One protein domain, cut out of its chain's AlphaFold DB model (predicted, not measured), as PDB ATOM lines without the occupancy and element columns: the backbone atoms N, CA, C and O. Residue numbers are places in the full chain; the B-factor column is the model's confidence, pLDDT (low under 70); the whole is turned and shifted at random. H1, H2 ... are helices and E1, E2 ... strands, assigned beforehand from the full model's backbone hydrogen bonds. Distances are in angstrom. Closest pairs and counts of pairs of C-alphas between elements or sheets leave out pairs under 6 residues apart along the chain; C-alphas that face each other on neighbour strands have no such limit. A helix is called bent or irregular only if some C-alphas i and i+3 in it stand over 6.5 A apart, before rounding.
ATOM      1  N   SER A  20     208.762 312.879 233.689       90.88
ATOM      2  CA  SER A  20     209.973 312.083 233.859       90.88
ATOM      3  C   SER A  20     210.393 312.045 235.336       90.88
ATOM      4  O   SER A  20     210.224 313.013 236.080       90.88
ATOM      5  N   ALA A  21     210.948 310.916 235.788       89.62
ATOM      6  CA  ALA A  21     211.423 310.804 237.168       89.62
ATOM      7  C   ALA A  21     212.502 311.854 237.525       89.62
ATOM      8  O   ALA A  21     212.413 312.404 238.622       89.62
ATOM      9  N   PRO A  22     213.476 312.182 236.645       91.94
ATOM     10  CA  PRO A  22     214.426 313.265 236.901       91.94
ATOM     11  C   PRO A  22     213.764 314.632 237.107       91.94
ATOM     12  O   PRO A  22     214.079 315.299 238.090       91.94
ATOM     13  N   ASP A  23     212.811 315.012 236.249       87.38
ATOM     14  CA  ASP A  23     212.149 316.324 236.338       87.38
ATOM     15  C   ASP A  23     211.334 316.444 237.632       87.38
ATOM     16  O   ASP A  23     211.349 317.474 238.306       87.38
ATOM     17  N   LEU A  24     210.656 315.360 238.029       87.81
ATOM     18  CA  LEU A  24     209.929 315.325 239.297       87.81
ATOM     19  C   LEU A  24     210.872 315.482 240.497       87.81
ATOM     20  O   LEU A  24     210.545 316.198 241.442       87.81
ATOM     21  N   VAL A  25     212.032 314.819 240.476       91.44
ATOM     22  CA  VAL A  25     213.031 314.934 241.550       91.44
ATOM     23  C   VAL A  25     213.557 316.362 241.649       91.44
ATOM     24  O   VAL A  25     213.625 316.892 242.757       91.44
ATOM     25  N   GLU A  26     213.861 317.004 240.520       91.25
ATOM     26  CA  GLU A  26     214.333 318.392 240.492       91.25
ATOM     27  C   GLU A  26     213.310 319.351 241.115       91.25
ATOM     28  O   GLU A  26     213.657 320.151 241.988       91.25
ATOM     29  N   VAL A  27     212.032 319.214 240.747       90.62
ATOM     30  CA  VAL A  27     210.954 320.030 241.327       90.62
ATOM     31  C   VAL A  27     210.806 319.784 242.828       90.62
ATOM     32  O   VAL A  27     210.712 320.741 243.600       90.62
ATOM     33  N   LEU A  28     210.820 318.528 243.280       90.00
ATOM     34  CA  LEU A  28     210.693 318.215 244.708       90.00
ATOM     35  C   LEU A  28     211.888 318.727 245.526       90.00
ATOM     36  O   LEU A  28     211.698 319.225 246.640       90.00
ATOM     37  N   ASP A  29     213.106 318.652 244.987       92.75
ATOM     38  CA  ASP A  29     214.297 319.206 245.636       92.75
ATOM     39  C   ASP A  29     214.254 320.741 245.689       92.75
ATOM     40  O   ASP A  29     214.603 321.324 246.724       92.75
ATOM     41  N   ALA A  30     213.761 321.400 244.633       89.50
ATOM     42  CA  ALA A  30     213.549 322.845 244.614       89.50
ATOM     43  C   ALA A  30     212.524 323.283 245.675       89.50
ATOM     44  O   ALA A  30     212.812 324.181 246.470       89.50
ATOM     45  N   VAL A  31     211.372 322.607 245.754       90.06
ATOM     46  CA  VAL A  31     210.334 322.872 246.768       90.06
ATOM     47  C   VAL A  31     210.877 322.650 248.180       90.06
ATOM     48  O   VAL A  31     210.704 323.500 249.055       90.06
ATOM     49  N   ARG A  32     211.613 321.552 248.411       90.38
ATOM     50  CA  ARG A  32     212.252 321.289 249.710       90.38
ATOM     51  C   ARG A  32     213.243 322.386 250.090       90.38
ATOM     52  O   ARG A  32     213.292 322.780 251.256       90.38
ATOM     53  N   SER A  33     214.051 322.849 249.138       88.62
ATOM     54  CA  SER A  33     215.020 323.925 249.362       88.62
ATOM     55  C   SER A  33     214.324 325.218 249.796       88.62
ATOM     56  O   SER A  33     214.726 325.835 250.783       88.62
ATOM     57  N   GLN A  34     213.228 325.578 249.125       85.06
ATOM     58  CA  GLN A  34     212.463 326.789 249.424       85.06
ATOM     59  C   GLN A  34     211.759 326.731 250.778       85.06
ATOM     60  O   GLN A  34     211.915 327.651 251.580       85.06
ATOM     61  N   LEU A  35     211.058 325.633 251.079       86.56
ATOM     62  CA  LEU A  35     210.411 325.457 252.382       86.56
ATOM     63  C   LEU A  35     211.436 325.496 253.518       86.56
ATOM     64  O   LEU A  35     211.224 326.163 254.527       86.56
ATOM     65  N   ARG A  36     212.606 324.872 253.322       88.75
ATOM     66  CA  ARG A  36     213.703 324.940 254.293       88.75
ATOM     67  C   ARG A  36     214.228 326.365 254.479       88.75
ATOM     68  O   ARG A  36     214.486 326.752 255.616       88.75
ATOM     69  N   ALA A  37     214.397 327.127 253.398       86.25
ATOM     70  CA  ALA A  37     214.839 328.521 253.462       86.25
ATOM     71  C   ALA A  37     213.822 329.419 254.190       86.25
ATOM     72  O   ALA A  37     214.222 330.325 254.917       86.25
ATOM     73  N   ALA A  38     212.527 329.117 254.055       82.44
ATOM     74  CA  ALA A  38     211.439 329.779 254.774       82.44
ATOM     75  C   ALA A  38     211.237 329.263 256.217       82.44
ATOM     76  O   ALA A  38     210.389 329.774 256.943       82.44
ATOM     77  N   GLY A  39     211.992 328.247 256.659       86.25
ATOM     78  CA  GLY A  39     211.812 327.632 257.980       86.25
ATOM     79  C   GLY A  39     210.501 326.850 258.132       86.25
ATOM     80  O   GLY A  39     210.047 326.633 259.255       86.25
ATOM     81  N   ARG A  40     209.896 326.429 257.017       82.62
ATOM     82  CA  ARG A  40     208.614 325.725 256.954       82.62
ATOM     83  C   ARG A  40     208.790 324.208 256.831       82.62
ATOM     84  O   ARG A  40     209.788 323.735 256.274       82.62
ATOM     85  N   PRO A  41     207.846 323.418 257.366       86.12
ATOM     86  CA  PRO A  41     207.874 321.971 257.229       86.12
ATOM     87  C   PRO A  41     207.496 321.533 255.808       86.12
ATOM     88  O   PRO A  41     206.745 322.195 255.101       86.12
ATOM     89  N   LEU A  42     207.963 320.348 255.408       83.00
ATOM     90  CA  LEU A  42     207.594 319.738 254.123       83.00
ATOM     91  C   LEU A  42     206.103 319.395 254.004       83.00
ATOM     92  O   LEU A  42     205.621 319.205 252.895       83.00
ATOM     93  N   SER A  43     205.379 319.311 255.125       84.56
ATOM     94  CA  SER A  43     203.926 319.106 255.141       84.56
ATOM     95  C   SER A  43     203.147 320.249 254.490       84.56
ATOM     96  O   SER A  43     201.989 320.048 254.138       84.56
ATOM     97  N   ASP A  44     203.775 321.414 254.318       84.50
ATOM     98  CA  ASP A  44     203.184 322.570 253.640       84.50
ATOM     99  C   ASP A  44     203.238 322.424 252.104       84.50
ATOM    100  O   ASP A  44     202.695 323.261 251.387       84.50
ATOM    101  N   ALA A  45     203.880 321.367 251.582       86.88
ATOM    102  CA  ALA A  45     203.820 320.979 250.177       86.88
ATOM    103  C   ALA A  45     202.801 319.857 249.947       86.88
ATOM    104  O   ALA A  45     202.744 318.869 250.680       86.88
ATOM    105  N   THR A  46     202.047 319.959 248.855       89.06
ATOM    106  CA  THR A  46     201.119 318.925 248.390       89.06
ATOM    107  C   THR A  46     201.339 318.633 246.912       89.06
ATOM    108  O   THR A  46     201.491 319.539 246.094       89.06
ATOM    109  N   VAL A  47     201.334 317.345 246.570       88.88
ATOM    110  CA  VAL A  47     201.412 316.851 245.193       88.88
ATOM    111  C   VAL A  47     200.061 316.250 244.832       88.88
ATOM    112  O   VAL A  47     199.554 315.399 245.562       88.88
ATOM    113  N   HIS A  48     199.473 316.691 243.728       87.38
ATOM    114  CA  HIS A  48     198.189 316.193 243.243       87.38
ATOM    115  C   HIS A  48     198.145 316.220 241.713       87.38
ATOM    116  O   HIS A  48     198.950 316.885 241.069       87.38
ATOM    117  N   GLN A  49     197.221 315.469 241.120       88.38
ATOM    118  CA  GLN A  49     196.933 315.593 239.694       88.38
ATOM    119  C   GLN A  49     196.073 316.843 239.468       88.38
ATOM    120  O   GLN A  49     195.132 317.072 240.230       88.38
ATOM    121  N   GLY A  50     196.412 317.643 238.456       85.75
ATOM    122  CA  GLY A  50     195.614 318.798 238.047       85.75
ATOM    123  C   GLY A  50     194.336 318.395 237.302       85.75
ATOM    124  O   GLY A  50     194.069 317.214 237.081       85.75
ATOM    125  N   ASP A  51     193.560 319.388 236.864       86.62
ATOM    126  CA  ASP A  51     192.330 319.162 236.084       86.62
ATOM    127  C   ASP A  51     192.609 318.592 234.675       86.62
ATOM    128  O   ASP A  51     191.719 318.040 234.023       86.62
ATOM    129  N   GLY A  52     193.851 318.727 234.199       87.44
ATOM    130  CA  GLY A  52     194.338 318.226 232.917       87.44
ATOM    131  C   GLY A  52     195.313 317.044 233.037       87.44
ATOM    132  O   GLY A  52     195.417 316.392 234.081       87.44
ATOM    133  N   PRO A  53     196.065 316.737 231.963       90.38
ATOM    134  CA  PRO A  53     197.124 315.733 231.984       90.38
ATOM    135  C   PRO A  53     198.384 316.302 232.651       90.38
ATOM    136  O   PRO A  53     199.451 316.340 232.048       90.38
ATOM    137  N   GLU A  54     198.265 316.787 233.882       91.00
ATOM    138  CA  GLU A  54     199.322 317.519 234.577       91.00
ATOM    139  C   GLU A  54     199.444 317.045 236.026       91.00
ATOM    140  O   GLU A  54     198.463 316.670 236.672       91.00
ATOM    141  N   LEU A  55     200.666 317.080 236.547       87.88
ATOM    142  CA  LEU A  55     200.973 316.909 237.956       87.88
ATOM    143  C   LEU A  55     201.281 318.282 238.554       87.88
ATOM    144  O   LEU A  55     202.136 319.003 238.045       87.88
ATOM    145  N   VAL A  56     200.606 318.625 239.644       89.00
ATOM    146  CA  VAL A  56     200.752 319.909 240.325       89.00
ATOM    147  C   VAL A  56     201.424 319.694 241.676       89.00
ATOM    148  O   VAL A  56     200.956 318.915 242.511       89.00
ATOM    149  N   VAL A  57     202.526 320.408 241.905       89.25
ATOM    150  CA  VAL A  57     203.193 320.502 243.207       89.25
ATOM    151  C   VAL A  57     202.952 321.896 243.755       89.25
ATOM    152  O   VAL A  57     203.508 322.867 243.251       89.25
ATOM    153  N   SER A  58     202.125 322.001 244.788       87.12
ATOM    154  CA  SER A  58     201.784 323.278 245.409       87.12
ATOM    155  C   SER A  58     202.368 323.381 246.809       87.12
ATOM    156  O   SER A  58     202.389 322.387 247.530       87.12
ATOM    157  N   TYR A  59     202.836 324.562 247.197       84.50
ATOM    158  CA  TYR A  59     203.418 324.797 248.515       84.50
ATOM    159  C   TYR A  59     203.144 326.221 248.996       84.50
ATOM    160  O   TYR A  59     203.020 327.157 248.199       84.50
ATOM    161  N   GLU A  60     203.025 326.373 250.311       82.12
ATOM    162  CA  GLU A  60     202.901 327.686 250.937       82.12
ATOM    163  C   GLU A  60     204.245 328.401 250.987       82.12
ATOM    164  O   GLU A  60     205.289 327.814 251.283       82.12
ATOM    165  N   THR A  61     204.203 329.701 250.727       72.38
ATOM    166  CA  THR A  61     205.370 330.562 250.766       72.38
ATOM    167  C   THR A  61     205.046 331.906 251.408       72.38
ATOM    168  O   THR A  61     203.896 332.354 251.429       72.38
ATOM    169  N   ASP A  62     206.069 332.548 251.965       65.50
ATOM    170  CA  ASP A  62     205.948 333.880 252.554       65.50
ATOM    171  C   ASP A  62     206.181 334.966 251.489       65.50
ATOM    172  O   ASP A  62     206.801 334.723 250.454       65.50
ATOM    173  N   GLU A  63     205.718 336.192 251.752       56.12
ATOM    174  CA  GLU A  63     205.743 337.337 250.815       56.12
ATOM    175  C   GLU A  63     207.130 337.706 250.247       56.12
ATOM    176  O   GLU A  63     207.218 338.483 249.299       56.12
ATOM    177  N   ASN A  64     208.205 337.155 250.819       51.72
ATOM    178  CA  ASN A  64     209.593 337.383 250.421       51.72
ATOM    179  C   ASN A  64     210.177 336.272 249.533       51.72
ATOM    180  O   ASN A  64     211.377 336.292 249.251       51.72
TER     181      ASN A  64
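What this domain is: This is residues 20 to 64 of the 76 residues of an uncharacterized protein of Streptomyces gilvosporeus (UniProt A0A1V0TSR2). One helix, H1, packs over one face of a two-stranded antiparallel hairpin, E1 and E2, whose other face is bare. H1 runs nearly the same way as E2 and lies mostly over that strand, while E1 is the farther of the two strands from it. The printed part has 45 residues, with one named helix and two named strands in the order H1, E1, E2; the class is mixed, helices and strands. It is only just loose, close to compact, with a radius of gyration of the C-alphas of 11.3 A, and the C-alphas span 31 by 22 by 18 A.

How they stand to each other: The sheet has the order E1 - E2, with E1 at residues 45 to 49 and E2 at residues 54 to 61. The two strands are antiparallel neighbours, with 160 degrees between their N-to-C directions, and form a hairpin. C-alphas 45 and 59 face each other at 4.2 A, and C-alphas 49 and 55 at 4.6 A. Across the pair, N 46 and O 58 are within hydrogen-bond range at 2.8 A, as are N 56 and O 48 at 2.8 A. H1, residues 21 to 37, has 5 pairs of C-alphas within 8 A of E2, the closest being those of Leu 35 and Thr 61, 7.4 A apart; the centres of the two elements are 10.7 A apart. H1 and E1 have 1 pair of C-alphas within 8 A, those of Val 31 and Ala 45 at 7.6 A, and their centres are 12.5 A apart. Within 10 A, H1 has 16 pairs of C-alphas with E2 and 5 with E1, made by its residues 24 to 35. In H1 every O i to N i+4 pair is within hydrogen-bond range.

Where its parts are: E2, the longest strand by residues, runs from Glu 54 to Thr 61, 21.7 A from first to last C-alpha, and ends with C-alpha 61 at (205.370, 330.562, 250.766). E1 runs from Ala 45, C-alpha at (203.820, 320.979, 250.177), to Gln 49, over 13.7 A. H1 begins at Ala 21, C-alpha at (211.423, 310.804, 237.168), and ends at Ala 37, 24.3 A away; it is not bent.

The domain as a whole: The two C-alphas farthest apart are those of Gly 39 and Pro 53, 32.1 A. The printed part, residues 20 to 64 of a chain of 76, has no cut. The link from E1 to E2, residues 50 to 53, is tight, and the link from H1 to E1, residues 38 to 44, is short. The mean pLDDT of the printed part is 85.5, and residues 62 to 64 are under 70.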